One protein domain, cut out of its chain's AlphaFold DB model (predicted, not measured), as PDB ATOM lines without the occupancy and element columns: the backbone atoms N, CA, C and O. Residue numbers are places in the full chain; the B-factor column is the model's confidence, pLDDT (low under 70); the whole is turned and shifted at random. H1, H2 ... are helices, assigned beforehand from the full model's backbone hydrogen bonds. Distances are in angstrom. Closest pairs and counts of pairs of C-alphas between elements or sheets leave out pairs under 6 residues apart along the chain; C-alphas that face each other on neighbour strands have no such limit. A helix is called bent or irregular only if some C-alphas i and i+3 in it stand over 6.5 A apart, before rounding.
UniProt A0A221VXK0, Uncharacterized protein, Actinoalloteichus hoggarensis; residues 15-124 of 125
ATOM      1  N   GLU A  15     -58.580 -12.106  -3.084       84.25
ATOM      2  CA  GLU A  15     -59.872 -11.504  -2.737       84.25
ATOM      3  C   GLU A  15     -60.610 -10.965  -3.972       84.25
ATOM      4  O   GLU A  15     -61.811 -11.192  -4.140       84.25
ATOM      5  N   LEU A  16     -59.893 -10.298  -4.881       82.94
ATOM      6  CA  LEU A  16     -60.468  -9.791  -6.123       82.94
ATOM      7  C   LEU A  16     -60.861 -10.949  -7.051       82.94
ATOM      8  O   LEU A  16     -61.943 -10.913  -7.634       82.94
ATOM      9  N   VAL A  17     -60.043 -12.003  -7.137       86.75
ATOM     10  CA  VAL A  17     -60.375 -13.232  -7.879       86.75
ATOM     11  C   VAL A  17     -61.639 -13.880  -7.311       86.75
ATOM     12  O   VAL A  17     -62.574 -14.146  -8.066       86.75
ATOM     13  N   ALA A  18     -61.721 -14.037  -5.988       89.44
ATOM     14  CA  ALA A  18     -62.894 -14.600  -5.326       89.44
ATOM     15  C   ALA A  18     -64.162 -13.761  -5.564       89.44
ATOM     16  O   ALA A  18     -65.243 -14.320  -5.750       89.44
ATOM     17  N   SER A  19     -64.051 -12.428  -5.611       87.56
ATOM     18  CA  SER A  19     -65.186 -11.557  -5.951       87.56
ATOM     19  C   SER A  19     -65.628 -11.695  -7.415       87.56
ATOM     20  O   SER A  19     -66.825 -11.686  -7.700       87.56
ATOM     21  N   LEU A  20     -64.686 -11.892  -8.345       88.31
ATOM     22  CA  LEU A  20     -64.978 -12.125  -9.762       88.31
ATOM     23  C   LEU A  20     -65.655 -13.482  -9.993       88.31
ATOM     24  O   LEU A  20     -66.494 -13.596 -10.886       88.31
ATOM     25  N   ASP A  21     -65.322 -14.497  -9.192       89.94
ATOM     26  CA  ASP A  21     -65.935 -15.831  -9.250       89.94
ATOM     27  C   ASP A  21     -67.400 -15.849  -8.776       89.94
ATOM     28  O   ASP A  21     -68.156 -16.740  -9.162       89.94
ATOM     29  N   GLN A  22     -67.829 -14.858  -7.986       93.44
ATOM     30  CA  GLN A  22     -69.225 -14.712  -7.546       93.44
ATOM     31  C   GLN A  22     -70.130 -14.064  -8.608       93.44
ATOM     32  O   GLN A  22     -71.353 -14.050  -8.453       93.44
ATOM     33  N   LEU A  23     -69.554 -13.514  -9.683       92.81
ATOM     34  CA  LEU A  23     -70.310 -12.859 -10.747       92.81
ATOM     35  C   LEU A  23     -70.852 -13.870 -11.772       92.81
ATOM     36  O   LEU A  23     -70.181 -14.851 -12.098       92.81
ATOM     37  N   PRO A  24     -72.024 -13.595 -12.378       94.50
ATOM     38  CA  PRO A  24     -72.468 -14.312 -13.568       94.50
ATOM     39  C   PRO A  24     -71.416 -14.246 -14.692       94.50
ATOM     40  O   PRO A  24     -70.733 -13.224 -14.809       94.50
ATOM     41  N   PRO A  25     -71.313 -15.268 -15.566       92.00
ATOM     42  CA  PRO A  25     -70.248 -15.362 -16.572       92.00
ATOM     43  C   PRO A  25     -70.073 -14.107 -17.442       92.00
ATOM     44  O   PRO A  25     -68.951 -13.653 -17.648       92.00
ATOM     45  N   GLU A  26     -71.175 -13.507 -17.894       91.44
ATOM     46  CA  GLU A  26     -71.158 -12.292 -18.721       91.44
ATOM     47  C   GLU A  26     -70.594 -11.084 -17.955       91.44
ATOM     48  O   GLU A  26     -69.721 -10.374 -18.448       91.44
ATOM     49  N   ARG A  27     -71.014 -10.898 -16.698       92.19
ATOM     50  CA  ARG A  27     -70.535  -9.811 -15.827       92.19
ATOM     51  C   ARG A  27     -69.073  -9.982 -15.437       92.19
ATOM     52  O   ARG A  27     -68.335  -9.003 -15.360       92.19
ATOM     53  N   ARG A  28     -68.644 -11.226 -15.214       91.25
ATOM     54  CA  ARG A  28     -67.238 -11.556 -14.980       91.25
ATOM     55  C   ARG A  28     -66.381 -11.193 -16.192       91.25
ATOM     56  O   ARG A  28     -65.305 -10.629 -16.021       91.25
ATOM     57  N   HIS A  29     -66.856 -11.503 -17.398       88.75
ATOM     58  CA  HIS A  29     -66.155 -11.175 -18.636       88.75
ATOM     59  C   HIS A  29     -66.010  -9.657 -18.817       88.75
ATOM     60  O   HIS A  29     -64.893  -9.174 -18.983       88.75
ATOM     61  N   GLU A  30     -67.099  -8.896 -18.653       90.44
ATOM     62  CA  GLU A  30     -67.069  -7.425 -18.698       90.44
ATOM     63  C   GLU A  30     -66.065  -6.826 -17.696       90.44
ATOM     64  O   GLU A  30     -65.309  -5.907 -18.030       90.44
ATOM     65  N   ALA A  31     -66.037  -7.351 -16.467       87.81
ATOM     66  CA  ALA A  31     -65.132  -6.889 -15.419       87.81
ATOM     67  C   ALA A  31     -63.657  -7.170 -15.756       87.81
ATOM     68  O   ALA A  31     -62.806  -6.290 -15.597       87.81
ATOM     69  N   LEU A  32     -63.350  -8.367 -16.268       88.31
ATOM     70  CA  LEU A  32     -62.002  -8.731 -16.710       88.31
ATOM     71  C   LEU A  32     -61.543  -7.885 -17.905       88.31
ATOM     72  O   LEU A  32     -60.403  -7.420 -17.921       88.31
ATOM     73  N   ASP A  33     -62.426  -7.618 -18.865       90.62
ATOM     74  CA  ASP A  33     -62.132  -6.753 -20.010       90.62
ATOM     75  C   ASP A  33     -61.841  -5.312 -19.590       90.62
ATOM     76  O   ASP A  33     -60.949  -4.653 -20.133       90.62
ATOM     77  N   HIS A  34     -62.588  -4.788 -18.618       86.69
ATOM     78  CA  HIS A  34     -62.315  -3.467 -18.064       86.69
ATOM     79  C   HIS A  34     -60.945  -3.420 -17.374       86.69
ATOM     80  O   HIS A  34     -60.153  -2.510 -17.630       86.69
ATOM     81  N   LEU A  35     -60.625  -4.436 -16.571       85.69
ATOM     82  CA  LEU A  35     -59.342  -4.545 -15.881       85.69
ATOM     83  C   LEU A  35     -58.161  -4.663 -16.857       85.69
ATOM     84  O   LEU A  35     -57.149  -3.977 -16.696       85.69
ATOM     85  N   ASN A  36     -58.299  -5.473 -17.906       85.06
ATOM     86  CA  ASN A  36     -57.279  -5.621 -18.942       85.06
ATOM     87  C   ASN A  36     -57.046  -4.314 -19.712       85.06
ATOM     88  O   ASN A  36     -55.896  -3.955 -19.967       85.06
ATOM     89  N   ARG A  37     -58.108  -3.554 -20.017       85.56
ATOM     90  CA  ARG A  37     -57.976  -2.210 -20.610       85.56
ATOM     91  C   ARG A  37     -57.243  -1.241 -19.683       85.56
ATOM     92  O   ARG A  37     -56.377  -0.508 -20.152       85.56
ATOM     93  N   GLY A  38     -57.540  -1.270 -18.383       84.00
ATOM     94  CA  GLY A  38     -56.824  -0.474 -17.383       84.00
ATOM     95  C   GLY A  38     -55.326  -0.792 -17.348       84.00
ATOM     96  O   GLY A  38     -54.500   0.115 -17.425       84.00
ATOM     97  N   ARG A  39     -54.961  -2.081 -17.326       84.69
ATOM     98  CA  ARG A  39     -53.558  -2.531 -17.396       84.69
ATOM     99  C   ARG A  39     -52.861  -2.062 -18.674       84.69
ATOM    100  O   ARG A  39     -51.752  -1.541 -18.605       84.69
ATOM    101  N   ALA A  40     -53.520  -2.200 -19.825       85.06
ATOM    102  CA  ALA A  40     -52.977  -1.746 -21.103       85.06
ATOM    103  C   ALA A  40     -52.739  -0.225 -21.122       85.06
ATOM    104  O   ALA A  40     -51.702   0.226 -21.603       85.06
ATOM    105  N   ALA A  41     -53.656   0.565 -20.553       86.69
ATOM    106  CA  ALA A  41     -53.497   2.013 -20.442       86.69
ATOM    107  C   ALA A  41     -52.320   2.407 -19.533       86.69
ATOM    108  O   ALA A  41     -51.550   3.299 -19.884       86.69
ATOM    109  N   MET A  42     -52.140   1.722 -18.400       85.25
ATOM    110  CA  MET A  42     -51.001   1.955 -17.500       85.25
ATOM    111  C   MET A  42     -49.665   1.608 -18.165       85.25
ATOM    112  O   MET A  42     -48.719   2.388 -18.071       85.25
ATOM    113  N   ALA A  43     -49.597   0.487 -18.889       85.38
ATOM    114  CA  ALA A  43     -48.412   0.115 -19.662       85.38
ATOM    115  C   ALA A  43     -48.084   1.167 -20.735       85.38
ATOM    116  O   ALA A  43     -46.951   1.635 -20.810       85.38
ATOM    117  N   ALA A  44     -49.088   1.624 -21.490       87.75
ATOM    118  CA  ALA A  44     -48.909   2.673 -22.490       87.75
ATOM    119  C   ALA A  44     -48.442   4.006 -21.873       87.75
ATOM    120  O   ALA A  44     -47.583   4.680 -22.438       87.75
ATOM    121  N   ALA A  45     -48.966   4.382 -20.702       88.62
ATOM    122  CA  ALA A  45     -48.525   5.577 -19.983       88.62
ATOM    123  C   ALA A  45     -47.062   5.465 -19.523       88.62
ATOM    124  O   ALA A  45     -46.293   6.414 -19.674       88.62
ATOM    125  N   ARG A  46     -46.654   4.295 -19.017       87.81
ATOM    126  CA  ARG A  46     -45.259   4.012 -18.656       87.81
ATOM    127  C   ARG A  46     -44.334   4.129 -19.866       87.81
ATOM    128  O   ARG A  46     -43.305   4.795 -19.783       87.81
ATOM    129  N   ASP A  47     -44.714   3.525 -20.988       90.19
ATOM    130  CA  ASP A  47     -43.936   3.575 -22.228       90.19
ATOM    131  C   ASP A  47     -43.817   5.010 -22.759       90.19
ATOM    132  O   ASP A  47     -42.738   5.424 -23.186       90.19
ATOM    133  N   ALA A  48     -44.887   5.805 -22.659       93.00
ATOM    134  CA  ALA A  48     -44.874   7.219 -23.022       93.00
ATOM    135  C   ALA A  48     -43.926   8.047 -22.136       93.00
ATOM    136  O   ALA A  48     -43.206   8.901 -22.652       93.00
ATOM    137  N   LEU A  49     -43.867   7.782 -20.826       90.94
ATOM    138  CA  LEU A  49     -42.909   8.438 -19.926       90.94
ATOM    139  C   LEU A  49     -41.460   8.080 -20.276       90.94
ATOM    140  O   LEU A  49     -40.602   8.960 -20.305       90.94
ATOM    141  N   VAL A  50     -41.186   6.810 -20.593       93.19
ATOM    142  CA  VAL A  50     -39.854   6.367 -21.038       93.19
ATOM    143  C   VAL A  50     -39.471   7.025 -22.365       93.19
ATOM    144  O   VAL A  50     -38.332   7.466 -22.525       93.19
ATOM    145  N   ALA A  51     -40.403   7.106 -23.316       95.69
ATOM    146  CA  ALA A  51     -40.178   7.795 -24.584       95.69
ATOM    147  C   ALA A  51     -39.898   9.290 -24.366       95.69
ATOM    148  O   ALA A  51     -38.910   9.799 -24.884       95.69
ATOM    149  N   SER A  52     -40.692   9.954 -23.522       93.81
ATOM    150  CA  SER A  52     -40.499  11.361 -23.157       93.81
ATOM    151  C   SER A  52     -39.122  11.612 -22.532       93.81
ATOM    152  O   SER A  52     -38.419  12.532 -22.940       93.81
ATOM    153  N   ALA A  53     -38.675  10.754 -21.606       94.88
ATOM    154  CA  ALA A  53     -37.342  10.869 -21.015       94.88
ATOM    155  C   ALA A  53     -36.227  10.788 -22.074       94.88
ATOM    156  O   ALA A  53     -35.319  11.617 -22.082       94.88
ATOM    157  N   ARG A  54     -36.337   9.852 -23.026       96.25
ATOM    158  CA  ARG A  54     -35.391   9.735 -24.149       96.25
ATOM    159  C   ARG A  54     -35.434  10.944 -25.081       96.25
ATOM    160  O   ARG A  54     -34.406  11.337 -25.623       96.25
ATOM    161  N   ASP A  55     -36.607  11.525 -25.305       96.50
ATOM    162  CA  ASP A  55     -36.754  12.732 -26.122       96.50
ATOM    163  C   ASP A  55     -36.052  13.925 -25.473       96.50
ATOM    164  O   ASP A  55     -35.357  14.678 -26.157       96.50
ATOM    165  N   MET A  56     -36.158  14.050 -24.149       95.44
ATOM    166  CA  MET A  56     -35.458  15.074 -23.379       95.44
ATOM    167  C   MET A  56     -33.937  14.879 -23.401       95.44
ATOM    168  O   MET A  56     -33.209  15.842 -23.636       95.44
ATOM    169  N   GLU A  57     -33.444  13.646 -23.257       92.81
ATOM    170  CA  GLU A  57     -32.015  13.330 -23.427       92.81
ATOM    171  C   GLU A  57     -31.524  13.710 -24.832       92.81
ATOM    172  O   GLU A  57     -30.504  14.384 -24.988       92.81
ATOM    173  N   ARG A  58     -32.296  13.375 -25.875       95.50
ATOM    174  CA  ARG A  58     -31.983  13.792 -27.249       95.50
ATOM    175  C   ARG A  58     -31.972  15.309 -27.391       95.50
ATOM    176  O   ARG A  58     -31.130  15.834 -28.115       95.50
ATOM    177  N   MET A  59     -32.871  16.030 -26.726       94.94
ATOM    178  CA  MET A  59     -32.880  17.494 -26.749       94.94
ATOM    179  C   MET A  59     -31.575  18.074 -26.185       94.94
ATOM    180  O   MET A  59     -31.031  19.004 -26.778       94.94
ATOM    181  N   VAL A  60     -31.017  17.492 -25.118       93.88
ATOM    182  CA  VAL A  60     -29.701  17.888 -24.578       93.88
ATOM    183  C   VAL A  60     -28.603  17.752 -25.638       93.88
ATOM    184  O   VAL A  60     -27.781  18.658 -25.799       93.88
ATOM    185  N   ASP A  61     -28.612  16.671 -26.417       94.88
ATOM    186  CA  ASP A  61     -27.644  16.480 -27.502       94.88
ATOM    187  C   ASP A  61     -27.811  17.501 -28.636       94.88
ATOM    188  O   ASP A  61     -26.812  17.979 -29.176       94.88
ATOM    189  N   HIS A  62     -29.044  17.911 -28.950       95.25
ATOM    190  CA  HIS A  62     -29.307  18.976 -29.929       95.25
ATOM    191  C   HIS A  62     -28.895  20.365 -29.423       95.25
ATOM    192  O   HIS A  62     -28.515  21.226 -30.217       95.25
ATOM    193  N   LEU A  63     -28.942  20.594 -28.109       95.19
ATOM    194  CA  LEU A  63     -28.537  21.855 -27.486       95.19
ATOM    195  C   LEU A  63     -27.012  21.979 -27.348       95.19
ATOM    196  O   LEU A  63     -26.480  23.090 -27.337       95.19
ATOM    197  N   ARG A  64     -26.280  20.861 -27.309       95.12
ATOM    198  CA  ARG A  64     -24.819  20.848 -27.130       95.12
ATOM    199  C   ARG A  64     -24.054  21.661 -28.195       95.12
ATOM    200  O   ARG A  64     -23.196  22.453 -27.802       95.12
ATOM    201  N   PRO A  65     -24.347  21.576 -29.510       97.25
ATOM    202  CA  PRO A  65     -23.735  22.463 -30.502       97.25
ATOM    203  C   PRO A  65     -24.060  23.944 -30.279       97.25
ATOM    204  O   PRO A  65     -23.197  24.796 -30.478       97.25
ATOM    205  N   MET A  66     -25.282  24.263 -29.837       95.62
ATOM    206  CA  MET A  66     -25.684  25.644 -29.545       95.62
ATOM    207  C   MET A  66     -24.915  26.218 -28.356       95.62
ATOM    208  O   MET A  66     -24.583  27.400 -28.370       95.62
ATOM    209  N   LEU A  67     -24.606  25.381 -27.361       95.62
ATOM    210  CA  LEU A  67     -23.771  25.751 -26.223       95.62
ATOM    211  C   LEU A  67     -22.339  26.077 -26.666       95.62
ATOM    212  O   LEU A  67     -21.779  27.084 -26.242       95.62
ATOM    213  N   ILE A  68     -21.763  25.247 -27.542       95.81
ATOM    214  CA  ILE A  68     -20.414  25.451 -28.096       95.81
ATOM    215  C   ILE A  68     -20.352  26.743 -28.922       95.81
ATOM    216  O   ILE A  68     -19.376  27.482 -28.838       95.81
ATOM    217  N   ALA A  69     -21.403  27.031 -29.691       96.12
ATOM    218  CA  ALA A  69     -21.511  28.229 -30.520       96.12
ATOM    219  C   ALA A  69     -21.991  29.482 -29.755       96.12
ATOM    220  O   ALA A  69     -22.248  30.517 -30.373       96.12
ATOM    221  N   ALA A  70     -22.172  29.416 -28.432       94.12
ATOM    222  CA  ALA A  70     -22.652  30.549 -27.649       94.12
ATOM    223  C   ALA A  70     -21.540  31.594 -27.435       94.12
ATOM    224  O   ALA A  70     -20.657  31.433 -26.590       94.12
ATOM    225  N   GLU A  71     -21.620  32.689 -28.195       94.38
ATOM    226  CA  GLU A  71     -20.651  33.797 -28.168       94.38
ATOM    227  C   GLU A  71     -20.812  34.734 -26.961       94.38
ATOM    228  O   GLU A  71     -19.886  35.467 -26.619       94.38
ATOM    229  N   THR A  72     -21.973  34.716 -26.300       93.81
ATOM    230  CA  THR A  72     -22.264  35.553 -25.130       93.81
ATOM    231  C   THR A  72     -22.574  34.705 -23.906       93.81
ATOM    232  O   THR A  72     -23.111  33.601 -24.028       93.81
ATOM    233  N   GLU A  73     -22.267  35.242 -22.724       92.44
ATOM    234  CA  GLU A  73     -22.579  34.584 -21.452       92.44
ATOM    235  C   GLU A  73     -24.082  34.331 -21.323       92.44
ATOM    236  O   GLU A  73     -24.494  33.195 -21.126       92.44
ATOM    237  N   ASP A  74     -24.913  35.339 -21.601       89.25
ATOM    238  CA  ASP A  74     -26.366  35.184 -21.553       89.25
ATOM    239  C   ASP A  74     -26.890  34.048 -22.446       89.25
ATOM    240  O   ASP A  74     -27.848  33.357 -22.098       89.25
ATOM    241  N   ARG A  75     -26.309  33.871 -23.643       89.44
ATOM    242  CA  ARG A  75     -26.726  32.804 -24.559       89.44
ATOM    243  C   ARG A  75     -26.267  31.446 -24.044       89.44
ATOM    244  O   ARG A  75     -27.012  30.479 -24.178       89.44
ATOM    245  N   ARG A  76     -25.074  31.377 -23.448       94.44
ATOM    246  CA  ARG A  76     -24.559  30.163 -22.811       94.44
ATOM    247  C   ARG A  76     -25.449  29.752 -21.642       94.44
ATOM    248  O   ARG A  76     -25.890  28.609 -21.610       94.44
ATOM    249  N   GLU A  77     -25.778  30.686 -20.754       91.56
ATOM    250  CA  GLU A  77     -26.681  30.453 -19.624       91.56
ATOM    251  C   GLU A  77     -28.070  29.998 -20.080       91.56
ATOM    252  O   GLU A  77     -28.588  29.012 -19.567       91.56
ATOM    253  N   ALA A  78     -28.661  30.659 -21.081       89.44
ATOM    254  CA  ALA A  78     -29.971  30.265 -21.597       89.44
ATOM    255  C   ALA A  78     -29.968  28.826 -22.144       89.44
ATOM    256  O   ALA A  78     -30.897  28.066 -21.874       89.44
ATOM    257  N   VAL A  79     -28.919  28.433 -22.879       93.12
ATOM    258  CA  VAL A  79     -28.782  27.060 -23.390       93.12
ATOM    259  C   VAL A  79     -28.563  26.065 -22.246       93.12
ATOM    260  O   VAL A  79     -29.195  25.011 -22.247       93.12
ATOM    261  N   LEU A  80     -27.730  26.394 -21.253       93.31
ATOM    262  CA  LEU A  80     -27.519  25.552 -20.069       93.31
ATOM    263  C   LEU A  80     -28.812  25.341 -19.278       93.31
ATOM    264  O   LEU A  80     -29.106  24.212 -18.891       93.31
ATOM    265  N   ASP A  81     -29.617  26.385 -19.094       91.31
ATOM    266  CA  ASP A  81     -30.901  26.262 -18.408       91.31
ATOM    267  C   ASP A  81     -31.889  25.400 -19.196       91.31
ATOM    268  O   ASP A  81     -32.586  24.577 -18.608       91.31
ATOM    269  N   MET A  82     -31.918  25.508 -20.530       90.81
ATOM    270  CA  MET A  82     -32.725  24.610 -21.364       90.81
ATOM    271  C   MET A  82     -32.264  23.151 -21.248       90.81
ATOM    272  O   MET A  82     -33.101  22.256 -21.131       90.81
ATOM    273  N   MET A  83     -30.950  22.902 -21.247       94.88
ATOM    274  CA  MET A  83     -30.386  21.559 -21.061       94.88
ATOM    275  C   MET A  83     -30.736  20.992 -19.682       94.88
ATOM    276  O   MET A  83     -31.103  19.825 -19.570       94.88
ATOM    277  N   MET A  84     -30.674  21.818 -18.641       93.94
ATOM    278  CA  MET A  84     -31.005  21.425 -17.276       93.94
ATOM    279  C   MET A  84     -32.503  21.150 -17.104       93.94
ATOM    280  O   MET A  84     -32.863  20.126 -16.528       93.94
ATOM    281  N   CYS A  85     -33.378  21.979 -17.683       92.75
ATOM    282  CA  CYS A  85     -34.816  21.704 -17.754       92.75
ATOM    283  C   CYS A  85     -35.105  20.359 -18.433       92.75
ATOM    284  O   CYS A  85     -35.924  19.592 -17.929       92.75
ATOM    285  N   ALA A  86     -34.436  20.062 -19.552       93.44
ATOM    286  CA  ALA A  86     -34.583  18.789 -20.255       93.44
ATOM    287  C   ALA A  86     -34.176  17.612 -19.358       93.44
ATOM    288  O   ALA A  86     -34.957  16.685 -19.155       93.44
ATOM    289  N   GLN A  87     -32.982  17.687 -18.767       94.50
ATOM    290  CA  GLN A  87     -32.433  16.632 -17.920       94.50
ATOM    291  C   GLN A  87     -33.319  16.355 -16.698       94.50
ATOM    292  O   GLN A  87     -33.678  15.210 -16.436       94.50
ATOM    293  N   LEU A  88     -33.743  17.405 -15.992       91.38
ATOM    294  CA  LEU A  88     -34.626  17.276 -14.834       91.38
ATOM    295  C   LEU A  88     -36.011  16.742 -15.226       91.38
ATOM    296  O   LEU A  88     -36.591  15.946 -14.493       91.38
ATOM    297  N   SER A  89     -36.530  17.119 -16.397       91.19
ATOM    298  CA  SER A  89     -37.790  16.567 -16.914       91.19
ATOM    299  C   SER A  89     -37.665  15.074 -17.237       91.19
ATOM    300  O   SER A  89     -38.580  14.302 -16.945       91.19
ATOM    301  N   ALA A  90     -36.525  14.644 -17.788       93.00
ATOM    302  CA  ALA A  90     -36.236  13.232 -18.027       93.00
ATOM    303  C   ALA A  90     -36.176  12.444 -16.710       93.00
ATOM    304  O   ALA A  90     -36.802  11.392 -16.580       93.00
ATOM    305  N   GLU A  91     -35.480  12.983 -15.710       90.44
ATOM    306  CA  GLU A  91     -35.371  12.383 -14.380       90.44
ATOM    307  C   GLU A  91     -36.729  12.300 -13.677       90.44
ATOM    308  O   GLU A  91     -37.069  11.249 -13.133       90.44
ATOM    309  N   ALA A  92     -37.560  13.345 -13.768       86.38
ATOM    310  CA  ALA A  92     -38.921  13.338 -13.237       86.38
ATOM    311  C   ALA A  92     -39.785  12.234 -13.871       86.38
ATOM    312  O   ALA A  92     -40.505  11.525 -13.161       86.38
ATOM    313  N   ALA A  93     -39.700  12.064 -15.196       88.75
ATOM    314  CA  ALA A  93     -40.420  11.021 -15.919       88.75
ATOM    315  C   ALA A  93     -39.928   9.615 -15.534       88.75
ATOM    316  O   ALA A  93     -40.737   8.720 -15.282       88.75
ATOM    317  N   LEU A  94     -38.613   9.418 -15.418       89.75
ATOM    318  CA  LEU A  94     -38.032   8.143 -14.993       89.75
ATOM    319  C   LEU A  94     -38.339   7.817 -13.528       89.75
ATOM    320  O   LEU A  94     -38.522   6.645 -13.203       89.75
ATOM    321  N   ALA A  95     -38.423   8.819 -12.654       86.88
ATOM    322  CA  ALA A  95     -38.846   8.639 -11.270       86.88
ATOM    323  C   ALA A  95     -40.295   8.129 -11.198       86.88
ATOM    324  O   ALA A  95     -40.561   7.148 -10.506       86.88
ATOM    325  N   LEU A  96     -41.209   8.680 -12.010       83.44
ATOM    326  CA  LEU A  96     -42.573   8.146 -12.131       83.44
ATOM    327  C   LEU A  96     -42.572   6.692 -12.604       83.44
ATOM    328  O   LEU A  96     -43.261   5.858 -12.019       83.44
ATOM    329  N   VAL A  97     -41.766   6.356 -13.617       86.62
ATOM    330  CA  VAL A  97     -41.617   4.974 -14.112       86.62
ATOM    331  C   VAL A  97     -41.119   4.024 -13.016       86.62
ATOM    332  O   VAL A  97     -41.502   2.857 -13.007       86.62
ATOM    333  N   ARG A  98     -40.317   4.507 -12.065       84.38
ATOM    334  CA  ARG A  98     -39.856   3.738 -10.896       84.38
ATOM    335  C   ARG A  98     -40.842   3.740  -9.728       84.38
ATOM    336  O   ARG A  98     -40.545   3.145  -8.708       84.38
ATOM    337  N   ALA A  99     -41.999   4.385  -9.879       81.38
ATOM    338  CA  ALA A  99     -42.964   4.622  -8.807       81.38
ATOM    339  C   ALA A  99     -42.452   5.523  -7.665       81.38
ATOM    340  O   ALA A  99     -43.094   5.611  -6.617       81.38
ATOM    341  N   ASP A 100     -41.357   6.253  -7.884       77.56
ATOM    342  CA  ASP A 100     -40.785   7.186  -6.917       77.56
ATOM    343  C   ASP A 100     -41.438   8.570  -7.067       77.56
ATOM    344  O   ASP A 100     -41.026   9.436  -7.850       77.56
ATOM    345  N   ARG A 101     -42.527   8.762  -6.320       74.06
ATOM    346  CA  ARG A 101     -43.300  10.012  -6.330       74.06
ATOM    347  C   ARG A 101     -42.533  11.180  -5.715       74.06
ATOM    348  O   ARG A 101     -42.748  12.317  -6.133       74.06
ATOM    349  N   GLU A 102     -41.677  10.922  -4.727       80.19
ATOM    350  CA  GLU A 102     -40.940  11.973  -4.021       80.19
ATOM    351  C   GLU A 102     -39.852  12.560  -4.916       80.19
ATOM    352  O   GLU A 102     -39.798  13.784  -5.081       80.19
ATOM    353  N   ALA A 103     -39.059  11.700  -5.564       73.94
ATOM    354  CA  ALA A 103     -38.060  12.133  -6.533       73.94
ATOM    355  C   ALA A 103     -38.718  12.857  -7.713       73.94
ATOM    356  O   ALA A 103     -38.293  13.955  -8.073       73.94
ATOM    357  N   SER A 104     -39.811  12.314  -8.265       76.31
ATOM    358  CA  SER A 104     -40.537  12.965  -9.362       76.31
ATOM    359  C   SER A 104     -40.987  14.385  -9.001       76.31
ATOM    360  O   SER A 104     -40.713  15.332  -9.741       76.31
ATOM    361  N   ALA A 105     -41.609  14.562  -7.829       79.50
ATOM    362  CA  ALA A 105     -42.051  15.873  -7.364       79.50
ATOM    363  C   ALA A 105     -40.878  16.838  -7.117       79.50
ATOM    364  O   ALA A 105     -41.014  18.039  -7.350       79.50
ATOM    365  N   ALA A 106     -39.730  16.342  -6.649       84.38
ATOM    366  CA  ALA A 106     -38.533  17.159  -6.458       84.38
ATOM    367  C   ALA A 106     -37.960  17.662  -7.792       84.38
ATOM    368  O   ALA A 106     -37.714  18.861  -7.932       84.38
ATOM    369  N   HIS A 107     -37.815  16.777  -8.780       84.00
ATOM    370  CA  HIS A 107     -37.346  17.152 -10.113       84.00
ATOM    371  C   HIS A 107     -38.309  18.132 -10.795       84.00
ATOM    372  O   HIS A 107     -37.863  19.144 -11.333       84.00
ATOM    373  N   GLN A 108     -39.622  17.902 -10.691       82.25
ATOM    374  CA  GLN A 108     -40.643  18.791 -11.251       82.25
ATOM    375  C   GLN A 108     -40.559  20.214 -10.680       82.25
ATOM    376  O   GLN A 108     -40.551  21.180 -11.442       82.25
ATOM    377  N   ARG A 109     -40.421  20.362  -9.354       86.12
ATOM    378  CA  ARG A 109     -40.219  21.684  -8.734       86.12
ATOM    379  C   ARG A 109     -38.963  22.374  -9.261       86.12
ATOM    380  O   ARG A 109     -38.992  23.564  -9.552       86.12
ATOM    381  N   SER A 110     -37.874  21.625  -9.434       86.88
ATOM    382  CA  SER A 110     -36.630  22.184  -9.968       86.88
ATOM    383  C   SER A 110     -36.781  22.656 -11.422       86.88
ATOM    384  O   SER A 110     -36.254  23.711 -11.775       86.88
ATOM    385  N   VAL A 111     -37.554  21.942 -12.252       86.81
ATOM    386  CA  VAL A 111     -37.918  22.398 -13.607       86.81
ATOM    387  C   VAL A 111     -38.708  23.705 -13.546       86.81
ATOM    388  O   VAL A 111     -38.383  24.649 -14.262       86.81
ATOM    389  N   GLU A 112     -39.724  23.787 -12.687       88.44
ATOM    390  CA  GLU A 112     -40.567  24.981 -12.543       88.44
ATOM    391  C   GLU A 112     -39.753  26.216 -12.133       88.44
ATOM    392  O   GLU A 112     -39.907  27.284 -12.730       88.44
ATOM    393  N   GLU A 113     -38.820  26.058 -11.191       89.50
ATOM    394  CA  GLU A 113     -37.883  27.114 -10.791       89.50
ATOM    395  C   GLU A 113     -37.013  27.587 -11.965       89.50
ATOM    396  O   GLU A 113     -36.845  28.792 -12.176       89.50
ATOM    397  N   HIS A 114     -36.480  26.663 -12.769       84.88
ATOM    398  CA  HIS A 114     -35.663  27.011 -13.933       84.88
ATOM    399  C   HIS A 114     -36.462  27.705 -15.032       84.88
ATOM    400  O   HIS A 114     -35.999  28.698 -15.596       84.88
ATOM    401  N   VAL A 115     -37.672  27.223 -15.317       85.44
ATOM    402  CA  VAL A 115     -38.580  27.858 -16.279       85.44
ATOM    403  C   VAL A 115     -38.928  29.274 -15.828       85.44
ATOM    404  O   VAL A 115     -38.933  30.186 -16.656       85.44
ATOM    405  N   GLN A 116     -39.169  29.489 -14.530       86.44
ATOM    406  CA  GLN A 116     -39.435  30.825 -14.008       86.44
ATOM    407  C   GLN A 116     -38.222  31.750 -14.172       86.44
ATOM    408  O   GLN A 116     -38.376  32.860 -14.673       86.44
ATOM    409  N   ARG A 117     -37.002  31.282 -13.866       84.00
ATOM    410  CA  ARG A 117     -35.772  32.062 -14.110       84.00
ATOM    411  C   ARG A 117     -35.583  32.426 -15.582       84.00
ATOM    412  O   ARG A 117     -35.171  33.541 -15.897       84.00
ATOM    413  N   LEU A 118     -35.886  31.498 -16.490       82.94
ATOM    414  CA  LEU A 118     -35.863  31.735 -17.933       82.94
ATOM    415  C   LEU A 118     -36.841  32.846 -18.335       82.94
ATOM    416  O   LEU A 118     -36.434  33.769 -19.042       82.94
ATOM    417  N   ARG A 119     -38.086  32.788 -17.848       84.38
ATOM    418  CA  ARG A 119     -39.112  33.815 -18.098       84.38
ATOM    419  C   ARG A 119     -38.685  35.183 -17.578       84.38
ATOM    420  O   ARG A 119     -38.657  36.134 -18.349       84.38
ATOM    421  N   ASP A 120     -38.234  35.254 -16.328       86.62
ATOM    422  CA  ASP A 120     -37.805  36.508 -15.700       86.62
ATOM    423  C   ASP A 120     -36.675  37.203 -16.476       86.62
ATOM    424  O   ASP A 120     -36.583  38.429 -16.476       86.62
ATOM    425  N   ARG A 121     -35.789  36.444 -17.135       79.56
ATOM    426  CA  ARG A 121     -34.739  37.014 -17.998       79.56
ATOM    427  C   ARG A 121     -35.269  37.485 -19.345       79.56
ATOM    428  O   ARG A 121     -34.771  38.484 -19.855       79.56
ATOM    429  N   MET A 122     -36.229  36.770 -19.927       78.62
ATOM    430  CA  MET A 122     -36.864  37.189 -21.177       78.62
ATOM    431  C   MET A 122     -37.628  38.501 -20.998       78.62
ATOM    432  O   MET A 122     -37.517  39.367 -21.853       78.62
ATOM    433  N   ASP A 123     -38.310  38.675 -19.865       84.00
ATOM    434  CA  ASP A 123     -39.101  39.876 -19.567       84.00
ATOM    435  C   ASP A 123     -38.242  41.116 -19.236       84.00
ATOM    436  O   ASP A 123     -38.739  42.241 -19.234       84.00
ATOM    437  N   ARG A 124     -36.948  40.932 -18.936       73.31
ATOM    438  CA  ARG A 124     -35.985  42.016 -18.652       73.31
ATOM    439  C   ARG A 124     -35.242  42.526 -19.897       73.31
ATOM    440  O   ARG A 124     -34.405  43.418 -19.752       73.31
TER     441      ARG A 124
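Overview. This is residues 15 to 124 of the 125 residues of an uncharacterized protein of Actinoalloteichus hoggarensis (UniProt A0A221VXK0). One very long helix, H2, makes the length of a rod; over its later part H3 folds back along it, and H4 folds back again along H3, on the side away from H2. The short H1 sits at the other end, at a steep angle beside the beginning of H2, and between the two groups residues 33 to 44 of H2 stand free. The printed part has 110 residues with four named helices, H1, H2, H3 and H4 in that order, and no named strand; the class is all helix. The whole is extended, with a radius of gyration of the C-alphas of 21.7 A and spans of 72 by 23 by 22 A.

Along the chain. H1, residues 15 to 21, is 9.9 A long from first to last C-alpha and begins with C-alpha 15 at (-59.872, -11.504, -2.737). H2, residues 25 to 68, is 65.4 A long, from C-alpha 25 at (-70.248, -15.362, -16.572). It is irregular, but only just: C-alphas 62 and 65 are 6.6 A apart. H3, residues 73 to 97, measures 36.0 A. H4, residues 101 to 122, measures 31.6 A and ends with C-alpha 122 at (-36.864, 37.189, -21.177).

Arrangement. H1 and H2 only just touch, with 3 pairs of C-alphas within 8 A, through residues 28 to 31 of H2 alone; the closest C-alphas, of Leu 20 and Arg 28, are 5.7 A apart. Their tilt is steep, 50 degrees, opposite ways. H2 and H3 form a helical hairpin at a shallow tilt of 22 degrees, opposite ways; H2 touches H3 with residues 46 to 67 alone, and the closest C-alphas, of Ala 53 and Ala 90, are 4.0 A apart. H3 and H4 form a second helical hairpin, also at a shallow tilt of 22 degrees, with the C-alphas of Ala 92 and Ser 104 closest at 4.2 A. H2 and H4 are apart, and H1 is apart from H3 and H4. In H1, H3 and H4 every O i to N i+4 pair is within hydrogen-bond range; in H2 38 of 40 are.

Size, cuts and confidence. The two C-alphas farthest apart, those of Pro 24 and Glu 71, are 72.2 A from each other. The printed part has no cut, and its three links are tight. The mean pLDDT of the printed part is 88.9, and no printed residue is under 70.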